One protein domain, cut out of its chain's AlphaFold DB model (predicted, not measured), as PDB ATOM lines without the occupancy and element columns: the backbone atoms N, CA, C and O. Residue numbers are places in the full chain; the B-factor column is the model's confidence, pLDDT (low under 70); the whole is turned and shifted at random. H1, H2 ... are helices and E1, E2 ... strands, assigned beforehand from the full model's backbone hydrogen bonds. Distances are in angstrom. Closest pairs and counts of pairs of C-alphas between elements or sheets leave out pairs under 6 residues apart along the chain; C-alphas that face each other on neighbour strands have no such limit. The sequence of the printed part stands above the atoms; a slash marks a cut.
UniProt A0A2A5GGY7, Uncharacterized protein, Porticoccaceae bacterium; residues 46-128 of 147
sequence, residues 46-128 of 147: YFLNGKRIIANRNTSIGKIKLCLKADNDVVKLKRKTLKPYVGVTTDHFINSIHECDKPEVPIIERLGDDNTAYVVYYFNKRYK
ATOM      1  N   TYR A  46      16.896 -42.695  -6.872       89.12
ATOM      2  CA  TYR A  46      16.495 -42.890  -5.478       89.12
ATOM      3  C   TYR A  46      17.567 -43.624  -4.679       89.12
ATOM      4  O   TYR A  46      17.946 -43.203  -3.580       89.12
ATOM      5  N   PHE A  47      18.135 -44.683  -5.261       90.75
ATOM      6  CA  PHE A  47      19.249 -45.393  -4.642       90.75
ATOM      7  C   PHE A  47      20.475 -44.491  -4.475       90.75
ATOM      8  O   PHE A  47      21.150 -44.540  -3.441       90.75
ATOM      9  N   LEU A  48      20.781 -43.662  -5.479       93.06
ATOM     10  CA  LEU A  48      21.911 -42.736  -5.420       93.06
ATOM     11  C   LEU A  48      21.702 -41.619  -4.395       93.06
ATOM     12  O   LEU A  48      22.650 -41.287  -3.679       93.06
ATOM     13  N   ASN A  49      20.489 -41.080  -4.285       92.88
ATOM     14  CA  ASN A  49      20.141 -40.067  -3.294       92.88
ATOM     15  C   ASN A  49      20.283 -40.630  -1.878       92.88
ATOM     16  O   ASN A  49      21.026 -40.062  -1.077       92.88
ATOM     17  N   GLY A  50      19.715 -41.807  -1.601       92.88
ATOM     18  CA  GLY A  50      19.875 -42.475  -0.307       92.88
ATOM     19  C   GLY A  50      21.342 -42.745   0.023       92.88
ATOM     20  O   GLY A  50      21.830 -42.395   1.098       92.88
ATOM     21  N   LYS A  51      22.106 -43.262  -0.948       94.31
ATOM     22  CA  LYS A  51      23.554 -43.469  -0.800       94.31
ATOM     23  C   LYS A  51      24.301 -42.170  -0.483       94.31
ATOM     24  O   LYS A  51      25.244 -42.201   0.307       94.31
ATOM     25  N   ARG A  52      23.923 -41.041  -1.096       94.00
ATOM     26  CA  ARG A  52      24.548 -39.727  -0.864       94.00
ATOM     27  C   ARG A  52      24.330 -39.260   0.575       94.00
ATOM     28  O   ARG A  52      25.280 -38.768   1.183       94.00
ATOM     29  N   ILE A  53      23.128 -39.461   1.115       92.88
ATOM     30  CA  ILE A  53      22.779 -39.122   2.501       92.88
ATOM     31  C   ILE A  53      23.609 -39.970   3.470       92.88
ATOM     32  O   ILE A  53      24.349 -39.423   4.282       92.88
ATOM     33  N   ILE A  54      23.605 -41.299   3.308       92.25
ATOM     34  CA  ILE A  54      24.374 -42.224   4.164       92.25
ATOM     35  C   ILE A  54      25.881 -41.961   4.122       92.25
ATOM     36  O   ILE A  54      26.583 -42.133   5.118       92.25
ATOM     37  N   ALA A  55      26.399 -41.554   2.964       92.00
ATOM     38  CA  ALA A  55      27.808 -41.227   2.795       92.00
ATOM     39  C   ALA A  55      28.183 -39.821   3.300       92.00
ATOM     40  O   ALA A  55      29.334 -39.426   3.114       92.00
ATOM     41  N   ASN A  56      27.254 -39.065   3.903       91.50
ATOM     42  CA  ASN A  56      27.455 -37.680   4.348       91.50
ATOM     43  C   ASN A  56      27.915 -36.739   3.224       91.50
ATOM     44  O   ASN A  56      28.720 -35.835   3.436       91.50
ATOM     45  N   ARG A  57      27.431 -36.984   2.003       88.19
ATOM     46  CA  ARG A  57      27.749 -36.188   0.807       88.19
ATOM     47  C   ARG A  57      26.650 -35.188   0.449       88.19
ATOM     48  O   ARG A  57      26.778 -34.494  -0.553       88.19
ATOM     49  N   ASN A  58      25.554 -35.157   1.205       86.69
ATOM     50  CA  ASN A  58      24.497 -34.166   1.041       86.69
ATOM     51  C   ASN A  58      24.783 -32.975   1.971       86.69
ATOM     52  O   ASN A  58      24.715 -33.112   3.191       86.69
ATOM     53  N   THR A  59      25.128 -31.825   1.391       83.00
ATOM     54  CA  THR A  59      25.504 -30.613   2.133       83.00
ATOM     55  C   THR A  59      24.336 -29.999   2.902       83.00
ATOM     56  O   THR A  59      24.566 -29.447   3.972       83.00
ATOM     57  N   SER A  60      23.099 -30.141   2.416       86.19
ATOM     58  CA  SER A  60      21.900 -29.584   3.059       86.19
ATOM     59  C   SER A  60      21.526 -30.307   4.354       86.19
ATOM     60  O   SER A  60      21.013 -29.693   5.282       86.19
ATOM     61  N   ILE A  61      21.790 -31.613   4.430       85.94
ATOM     62  CA  ILE A  61      21.483 -32.426   5.617       85.94
ATOM     63  C   ILE A  61      22.629 -32.354   6.631       85.94
ATOM     64  O   ILE A  61      22.391 -32.404   7.838       85.94
ATOM     65  N   GLY A  62      23.868 -32.210   6.158       86.31
ATOM     66  CA  GLY A  62      25.058 -32.258   6.998       86.31
ATOM     67  C   GLY A  62      25.506 -33.691   7.299       86.31
ATOM     68  O   GLY A  62      25.122 -34.648   6.624       86.31
ATOM     69  N   LYS A  63      26.385 -33.840   8.296       89.38
ATOM     70  CA  LYS A  63      26.903 -35.150   8.711       89.38
ATOM     71  C   LYS A  63      25.917 -35.804   9.668       89.38
ATOM     72  O   LYS A  63      25.603 -35.216  10.694       89.38
ATOM     73  N   ILE A  64      25.513 -37.028   9.358       89.25
ATOM     74  CA  ILE A  64      24.664 -37.852  10.205       89.25
ATOM     75  C   ILE A  64      25.257 -39.256  10.333       89.25
ATOM     76  O   ILE A  64      25.731 -39.865   9.367       89.25
ATOM     77  N   LYS A  65      25.279 -39.782  11.557       91.44
ATOM     78  CA  LYS A  65      25.658 -41.173  11.817       91.44
ATOM     79  C   LYS A  65      24.396 -41.942  12.148       91.44
ATOM     80  O   LYS A  65      23.758 -41.646  13.147       91.44
ATOM     81  N   LEU A  66      24.056 -42.926  11.325       92.31
ATOM     82  CA  LEU A  66      22.858 -43.730  11.530       92.31
ATOM     83  C   LEU A  66      23.158 -45.030  12.280       92.31
ATOM     84  O   LEU A  66      24.100 -45.764  11.941       92.31
ATOM     85  N   CYS A  67      22.316 -45.320  13.263       93.38
ATOM     86  CA  CYS A  67      22.355 -46.507  14.101       93.38
ATOM     87  C   CYS A  67      20.959 -47.132  14.221       93.38
ATOM     88  O   CYS A  67      19.952 -46.500  13.916       93.38
ATOM     89  N   LEU A  68      20.931 -48.393  14.639       92.88
ATOM     90  CA  LEU A  68      19.735 -49.109  15.051       92.88
ATOM     91  C   LEU A  68      19.581 -48.984  16.561       92.88
ATOM     92  O   LEU A  68      20.576 -49.107  17.282       92.88
ATOM     93  N   LYS A  69      18.344 -48.809  17.015       87.38
ATOM     94  CA  LYS A  69      17.971 -48.987  18.415       87.38
ATOM     95  C   LYS A  69      17.519 -50.432  18.605       87.38
ATOM     96  O   LYS A  69      16.531 -50.853  18.012       87.38
ATOM     97  N   ALA A  70      18.282 -51.199  19.375       78.56
ATOM     98  CA  ALA A  70      17.917 -52.553  19.775       78.56
ATOM     99  C   ALA A  70      17.890 -52.593  21.302       78.56
ATOM    100  O   ALA A  70      18.944 -52.515  21.928       78.56
ATOM    101  N   ASP A  71      16.688 -52.658  21.873       73.38
ATOM    102  CA  ASP A  71      16.402 -52.641  23.312       73.38
ATOM    103  C   ASP A  71      17.016 -51.435  24.051       73.38
ATOM    104  O   ASP A  71      16.341 -50.420  24.210       73.38
ATOM    105  N   ASN A  72      18.295 -51.504  24.436       69.50
ATOM    106  CA  ASN A  72      19.051 -50.431  25.100       69.50
ATOM    107  C   ASN A  72      20.403 -50.113  24.437       69.50
ATOM    108  O   ASN A  72      21.114 -49.216  24.889       69.50
ATOM    109  N   ASP A  73      20.753 -50.813  23.357       81.44
ATOM    110  CA  ASP A  73      22.018 -50.635  22.656       81.44
ATOM    111  C   ASP A  73      21.838 -49.854  21.354       81.44
ATOM    112  O   ASP A  73      20.933 -50.091  20.545       81.44
ATOM    113  N   VAL A  74      22.779 -48.938  21.120       87.50
ATOM    114  CA  VAL A  74      22.895 -48.182  19.874       87.50
ATOM    115  C   VAL A  74      23.902 -48.886  18.975       87.50
ATOM    116  O   VAL A  74      25.117 -48.828  19.178       87.50
ATOM    117  N   VAL A  75      23.400 -49.569  17.948       91.62
ATOM    118  CA  VAL A  75      24.225 -50.433  17.100       91.62
ATOM    119  C   VAL A  75      24.372 -49.847  15.704       91.62
ATOM    120  O   VAL A  75      23.404 -49.557  15.011       91.62
ATOM    121  N   LYS A  76      25.607 -49.731  15.212       91.00
ATOM    122  CA  LYS A  76      25.861 -49.230  13.854       91.00
ATOM    123  C   LYS A  76      25.191 -50.099  12.779       91.00
ATOM    124  O   LYS A  76      25.293 -51.330  12.798       91.00
ATOM    125  N   LEU A  77      24.625 -49.451  11.760       91.31
ATOM    126  CA  LEU A  77      24.057 -50.113  10.584       91.31
ATOM    127  C   LEU A  77      25.141 -50.858   9.788       91.31
ATOM    128  O   LEU A  77      26.035 -50.271   9.171       91.31
ATOM    129  N   LYS A  78      25.073 -52.187   9.812       91.25
ATOM    130  CA  LYS A  78      25.936 -53.126   9.089       91.25
ATOM    131  C   LYS A  78      25.059 -54.251   8.550       91.25
ATOM    132  O   LYS A  78      23.989 -54.526   9.076       91.25
ATOM    133  N   ARG A  79      25.551 -55.000   7.557       90.81
ATOM    134  CA  ARG A  79      24.817 -56.167   7.023       90.81
ATOM    135  C   ARG A  79      24.379 -57.146   8.125       90.81
ATOM    136  O   ARG A  79      23.274 -57.657   8.062       90.81
ATOM    137  N   LYS A  80      25.244 -57.406   9.115       92.00
ATOM    138  CA  LYS A  80      24.945 -58.329  10.224       92.00
ATOM    139  C   LYS A  80      23.826 -57.807  11.131       92.00
ATOM    140  O   LYS A  80      22.988 -58.592  11.545       92.00
ATOM    141  N   THR A  81      23.809 -56.504  11.395       92.56
ATOM    142  CA  THR A  81      22.859 -55.865  12.320       92.56
ATOM    143  C   THR A  81      21.514 -55.591  11.653       92.56
ATOM    144  O   THR A  81      20.495 -55.544  12.320       92.56
ATOM    145  N   LEU A  82      21.500 -55.515  10.322       93.94
ATOM    146  CA  LEU A  82      20.296 -55.399   9.502       93.94
ATOM    147  C   LEU A  82      19.618 -56.741   9.184       93.94
ATOM    148  O   LEU A  82      18.482 -56.748   8.728       93.94
ATOM    149  N   LYS A  83      20.291 -57.879   9.403       93.38
ATOM    150  CA  LYS A  83      19.743 -59.211   9.092       93.38
ATOM    151  C   LYS A  83      18.389 -59.502   9.775       93.38
ATOM    152  O   LYS A  83      17.550 -60.093   9.106       93.38
ATOM    153  N   PRO A  84      18.145 -59.101  11.040       93.00
ATOM    154  CA  PRO A  84      16.842 -59.298  11.684       93.00
ATOM    155  C   PRO A  84      15.693 -58.527  11.023       93.00
ATOM    156  O   PRO A  84      14.539 -58.883  11.208       93.00
ATOM    157  N   TYR A  85      15.999 -57.502  10.224       91.94
ATOM    158  CA  TYR A  85      15.015 -56.656   9.549       91.94
ATOM    159  C   TYR A  85      14.631 -57.184   8.157       91.94
ATOM    160  O   TYR A  85      14.077 -56.450   7.345       91.94
ATOM    161  N   VAL A  86      14.949 -58.440   7.832       93.94
ATOM    162  CA  VAL A  86      14.497 -59.040   6.570       93.94
ATOM    163  C   VAL A  86      13.008 -59.380   6.675       93.94
ATOM    164  O   VAL A  86      12.606 -60.078   7.600       93.94
ATOM    165  N   GLY A  87      12.192 -58.902   5.735       91.06
ATOM    166  CA  GLY A  87      10.748 -59.156   5.675       91.06
ATOM    167  C   GLY A  87       9.898 -58.333   6.649       91.06
ATOM    168  O   GLY A  87       8.672 -58.434   6.620       91.06
ATOM    169  N   VAL A  88      10.513 -57.502   7.493       91.25
ATOM    170  CA  VAL A  88       9.787 -56.630   8.432       91.25
ATOM    171  C   VAL A  88       9.087 -55.485   7.704       91.25
ATOM    172  O   VAL A  88       9.427 -55.170   6.560       91.25
ATOM    173  N   THR A  89       8.135 -54.840   8.376       90.00
ATOM    174  CA  THR A  89       7.426 -53.698   7.796       90.00
ATOM    175  C   THR A  89       8.345 -52.493   7.636       90.00
ATOM    176  O   THR A  89       9.299 -52.291   8.396       90.00
ATOM    177  N   THR A  90       8.053 -51.670   6.633       89.56
ATOM    178  CA  THR A  90       8.835 -50.460   6.351       89.56
ATOM    179  C   THR A  90       8.802 -49.493   7.535       89.56
ATOM    180  O   THR A  90       9.849 -48.977   7.918       89.56
ATOM    181  N   ASP A  91       7.642 -49.328   8.171       87.88
ATOM    182  CA  ASP A  91       7.465 -48.438   9.325       87.88
ATOM    183  C   ASP A  91       8.252 -48.922  10.541       87.88
ATOM    184  O   ASP A  91       8.932 -48.138  11.199       87.88
ATOM    185  N   HIS A  92       8.244 -50.234  10.804       89.56
ATOM    186  CA  HIS A  92       9.063 -50.811  11.868       89.56
ATOM    187  C   HIS A  92      10.554 -50.564  11.608       89.56
ATOM    188  O   HIS A  92      11.304 -50.220  12.520       89.56
ATOM    189  N   PHE A  93      10.995 -50.688  10.352       91.69
ATOM    190  CA  PHE A  93      12.374 -50.387   9.992       91.69
ATOM    191  C   PHE A  93      12.712 -48.898  10.149       91.69
ATOM    192  O   PHE A  93      13.746 -48.586  10.733       91.69
ATOM    193  N   ILE A  94      11.848 -47.982   9.701       91.12
ATOM    194  CA  ILE A  94      12.026 -46.530   9.884       91.12
ATOM    195  C   ILE A  94      12.156 -46.189  11.368       91.12
ATOM    196  O   ILE A  94      13.120 -45.531  11.760       91.12
ATOM    197  N   ASN A  95      11.242 -46.702  12.191       89.69
ATOM    198  CA  ASN A  95      11.199 -46.440  13.628       89.69
ATOM    199  C   ASN A  95      12.367 -47.061  14.400       89.69
ATOM    200  O   ASN A  95      12.602 -46.677  15.538       89.69
ATOM    201  N   SER A  96      13.094 -48.005  13.797       91.00
ATOM    202  CA  SER A  96      14.296 -48.600  14.387       91.00
ATOM    203  C   SER A  96      15.585 -47.836  14.075       91.00
ATOM    204  O   SER A  96      16.619 -48.105  14.692       91.00
ATOM    205  N   ILE A  97      15.560 -46.927  13.090       92.62
ATOM    206  CA  ILE A  97      16.729 -46.155  12.667       92.62
ATOM    207  C   ILE A  97      16.721 -44.799  13.362       92.62
ATOM    208  O   ILE A  97      15.755 -44.041  13.293       92.62
ATOM    209  N   HIS A  98      17.866 -44.458  13.941       92.81
ATOM    210  CA  HIS A  98      18.076 -43.207  14.656       92.81
ATOM    211  C   HIS A  98      19.446 -42.616  14.336       92.81
ATOM    212  O   HIS A  98      20.330 -43.275  13.772       92.81
ATOM    213  N   GLU A  99      19.644 -41.366  14.739       92.12
ATOM    214  CA  GLU A  99      20.981 -40.801  14.826       92.12
ATOM    215  C   GLU A  99      21.715 -41.414  16.027       92.12
ATOM    216  O   GLU A  99      21.180 -41.477  17.130       92.12
ATOM    217  N   CYS A 100      22.951 -41.875  15.827       90.06
ATOM    218  CA  CYS A 100      23.723 -42.540  16.879       90.06
ATOM    219  C   CYS A 100      23.934 -41.643  18.109       90.06
ATOM    220  O   CYS A 100      24.019 -42.151  19.220       90.06
ATOM    221  N   ASP A 101      24.021 -40.327  17.898       88.38
ATOM    222  CA  ASP A 101      24.232 -39.340  18.959       88.38
ATOM    223  C   ASP A 101      22.902 -38.922  19.634       88.38
ATOM    224  O   ASP A 101      22.921 -38.300  20.694       88.38
ATOM    225  N   LYS A 102      21.746 -39.256  19.033       88.38
ATOM    226  CA  LYS A 102      20.390 -38.922  19.511       88.38
ATOM    227  C   LYS A 102      19.420 -40.096  19.278       88.38
ATOM    228  O   LYS A 102      18.545 -40.007  18.414       88.38
ATOM    229  N   PRO A 103      19.555 -41.205  20.029       85.50
ATOM    230  CA  PRO A 103      18.795 -42.436  19.789       85.50
ATOM    231  C   PRO A 103      17.310 -42.350  20.176       85.50
ATOM    232  O   PRO A 103      16.538 -43.255  19.868       85.50
ATOM    233  N   GLU A 104      16.900 -41.297  20.881       84.81
ATOM    234  CA  GLU A 104      15.503 -41.084  21.278       84.81
ATOM    235  C   GLU A 104      14.642 -40.559  20.129       84.81
ATOM    236  O   GLU A 104      13.439 -40.804  20.106       84.81
ATOM    237  N   VAL A 105      15.264 -39.890  19.156       83.19
ATOM    238  CA  VAL A 105      14.568 -39.244  18.045       83.19
ATOM    239  C   VAL A 105      14.594 -40.174  16.828       83.19
ATOM    240  O   VAL A 105      15.678 -40.607  16.412       83.19
ATOM    241  N   PRO A 106      13.439 -40.539  16.245       84.19
ATOM    242  CA  PRO A 106      13.404 -41.325  15.018       84.19
ATOM    243  C   PRO A 106      14.020 -40.535  13.862       84.19
ATOM    244  O   PRO A 106      13.921 -39.309  13.780       84.19
ATOM    245  N   ILE A 107      14.656 -41.241  12.928       89.06
ATOM    246  CA  ILE A 107      15.394 -40.588  11.843       89.06
ATOM    247  C   ILE A 107      14.523 -39.684  10.953       89.06
ATOM    248  O   ILE A 107      15.025 -38.720  10.370       89.06
ATOM    249  N   ILE A 108      13.221 -39.975  10.882       88.88
ATOM    250  CA  ILE A 108      12.253 -39.234  10.074       88.88
ATOM    251  C   ILE A 108      12.110 -37.777  10.510       88.88
ATOM    252  O   ILE A 108      12.074 -36.896   9.659       88.88
ATOM    253  N   GLU A 109      12.169 -37.491  11.813       88.00
ATOM    254  CA  GLU A 109      12.111 -36.118  12.330       88.00
ATOM    255  C   GLU A 109      13.340 -35.302  11.917       88.00
ATOM    256  O   GLU A 109      13.272 -34.090  11.717       88.00
ATOM    257  N   ARG A 110      14.487 -35.969  11.754       89.25
ATOM    258  CA  ARG A 110      15.747 -35.315  11.398       89.25
ATOM    259  C   ARG A 110      15.917 -35.114   9.894       89.25
ATOM    260  O   ARG A 110      16.547 -34.133   9.484       89.25
ATOM    261  N   LEU A 111      15.463 -36.069   9.086       89.25
ATOM    262  CA  LEU A 111      15.657 -36.071   7.634       89.25
ATOM    263  C   LEU A 111      14.445 -35.540   6.859       89.25
ATOM    264  O   LEU A 111      14.622 -35.058   5.737       89.25
ATOM    265  N   GLY A 112      13.248 -35.611   7.440       89.88
ATOM    266  CA  GLY A 112      11.981 -35.461   6.733       89.88
ATOM    267  C   GLY A 112      11.607 -36.714   5.937       89.88
ATOM    268  O   GLY A 112      12.426 -37.625   5.752       89.88
ATOM    269  N   ASP A 113      10.370 -36.745   5.450       87.88
ATOM    270  CA  ASP A 113       9.765 -37.914   4.799       87.88
ATOM    271  C   ASP A 113      10.552 -38.362   3.557       87.88
ATOM    272  O   ASP A 113      11.017 -39.502   3.487       87.88
ATOM    273  N   ASP A 114      10.808 -37.444   2.618       87.75
ATOM    274  CA  ASP A 114      11.462 -37.750   1.336       87.75
ATOM    275  C   ASP A 114      12.868 -38.341   1.514       87.75
ATOM    276  O   ASP A 114      13.231 -39.373   0.940       87.75
ATOM    277  N   ASN A 115      13.689 -37.698   2.346       91.50
ATOM    278  CA  ASN A 115      15.058 -38.148   2.590       91.50
ATOM    279  C   ASN A 115      15.085 -39.478   3.347       91.50
ATOM    280  O   ASN A 115      15.966 -40.308   3.100       91.50
ATOM    281  N   THR A 116      14.121 -39.692   4.244       92.19
ATOM    282  CA  THR A 116      13.953 -40.965   4.947       92.19
ATOM    283  C   THR A 116      13.593 -42.070   3.965       92.19
ATOM    284  O   THR A 116      14.234 -43.121   3.983       92.19
ATOM    285  N   ALA A 117      12.672 -41.815   3.032       90.88
ATOM    286  CA  ALA A 117      12.313 -42.760   1.982       90.88
ATOM    287  C   ALA A 117      13.532 -43.153   1.127       90.88
ATOM    288  O   ALA A 117      13.782 -44.344   0.920       90.88
ATOM    289  N   TYR A 118      14.366 -42.191   0.711       92.81
ATOM    290  CA  TYR A 118      15.603 -42.486  -0.026       92.81
ATOM    291  C   TYR A 118      16.582 -43.347   0.777       92.81
ATOM    292  O   TYR A 118      17.179 -44.291   0.247       92.81
ATOM    293  N   VAL A 119      16.759 -43.043   2.064       93.38
ATOM    294  CA  VAL A 119      17.622 -43.815   2.964       93.38
ATOM    295  C   VAL A 119      17.116 -45.250   3.121       93.38
ATOM    296  O   VAL A 119      17.889 -46.202   2.964       93.38
ATOM    297  N   VAL A 120      15.821 -45.420   3.377       93.31
ATOM    298  CA  VAL A 120      15.176 -46.727   3.530       93.31
ATOM    299  C   VAL A 120      15.278 -47.532   2.241       93.31
ATOM    300  O   VAL A 120      15.664 -48.702   2.284       93.31
ATOM    301  N   TYR A 121      15.037 -46.906   1.085       93.50
ATOM    302  CA  TYR A 121      15.209 -47.544  -0.217       93.50
ATOM    303  C   TYR A 121      16.625 -48.066  -0.417       93.50
ATOM    304  O   TYR A 121      16.828 -49.219  -0.811       93.50
ATOM    305  N   TYR A 122      17.615 -47.224  -0.109       94.12
ATOM    306  CA  TYR A 122      19.015 -47.593  -0.209       94.12
ATOM    307  C   TYR A 122      19.313 -48.825   0.647       94.12
ATOM    308  O   TYR A 122      19.906 -49.778   0.138       94.12
ATOM    309  N   PHE A 123      18.876 -48.858   1.910       94.56
ATOM    310  CA  PHE A 123      19.095 -50.013   2.781       94.56
ATOM    311  C   PHE A 123      18.365 -51.263   2.288       94.56
ATOM    312  O   PHE A 123      18.993 -52.322   2.169       94.56
ATOM    313  N   ASN A 124      17.088 -51.134   1.928       93.81
ATOM    314  CA  ASN A 124      16.281 -52.236   1.420       93.81
ATOM    315  C   ASN A 124      16.939 -52.878   0.190       93.81
ATOM    316  O   ASN A 124      17.186 -54.086   0.169       93.81
ATOM    317  N   LYS A 125      17.339 -52.063  -0.793       92.56
ATOM    318  CA  LYS A 125      17.980 -52.529  -2.028       92.56
ATOM    319  C   LYS A 125      19.405 -53.041  -1.804       92.56
ATOM    320  O   LYS A 125      19.774 -54.101  -2.310       92.56
ATOM    321  N   ARG A 126      20.231 -52.326  -1.028       94.19
ATOM    322  CA  ARG A 126      21.650 -52.668  -0.794       94.19
ATOM    323  C   ARG A 126      21.824 -53.968  -0.014       94.19
ATOM    324  O   ARG A 126      22.786 -54.708  -0.275       94.19
ATOM    325  N   TYR A 127      20.951 -54.199   0.965       94.69
ATOM    326  CA  TYR A 127      21.021 -55.331   1.891       94.69
ATOM    327  C   TYR A 127      19.952 -56.392   1.635       94.69
ATOM    328  O   TYR A 127      19.997 -57.423   2.300       94.69
ATOM    329  N   LYS A 128      19.094 -56.198   0.623       93.81
ATOM    330  CA  LYS A 128      18.020 -57.123   0.234       93.81
ATOM    331  C   LYS A 128      17.099 -57.439   1.414       93.81
ATOM    332  O   LYS A 128      16.841 -58.603   1.696       93.81
TER     333      LYS A 128
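AT A GLANCE: This is residues 46 to 128 of the 147 residues of an uncharacterized protein of Porticoccaceae bacterium (UniProt A0A2A5GGY7). A small, strongly twisted sheet of two hairpins, E1-E2 and E3-E4, makes one side of this domain, and the longest helix, H5, crossed by H1, makes the other. Between these sides, H3 reaches from the sheet to H5, while H2 and H4 graze the sheet. You read 83 residues in the order H1 E1 E2 H2 H3 E3 E4 H4 H5; the antiparallel sheet runs E2 E1 E3 E4, and the class is mixed. The whole is compact, with a radius of gyration of the C-alphas of 11.7 A and spans of 31 by 26 by 20 A.

IN THESE COORDINATES: Find E1, residues 66 to 70, from C-alpha 66 at (22.858, -43.730, 11.530), 13.0 A long; E2 is 73 to 76, E3 97 to 99, E4 102 to 106. H1 is 46 to 54, 12.5 A long; H2 79 to 85, H3 90 to 96, H4 107 to 111. H5, 113 to 127, runs 20.9 A to C-alpha 127 at (21.021, -55.331, 1.891).

HOW THE PARTS SIT: In the sheet, look for N 68 and O 75 of E1 and E2, 2.8 A; N 67 and O 98 of E1 and E3, 2.9 A; and N 102 and O 99 of E3 and E4, 3.0 A. E2, H2, H3 and E3 form a split strand-helix-strand unit, two strands of one sheet with helices between them along the chain and E1 between them in the sheet, and its crossover is right-handed. H3 stands up from the sheet at 84 degrees. H5 touches H3 with residues 116 to 120 alone, C-alphas 120 and 94 closest at 7.1 A. H1 touches H5, about perpendicular at 84 degrees, C-alphas 50 and 119 closest at 4.2 A. Every O i to N i+4 pair is within hydrogen-bond range in H1, H3, H4 and H5; H2 has 1 of 3, and 1 of 4 for i+3.

THE WHOLE: The farthest C-alphas, Thr 59 and Gly 87, are 32.3 A apart. The printed part has no cut, H1 to E1 is the long link, and residue 72 is under pLDDT 70.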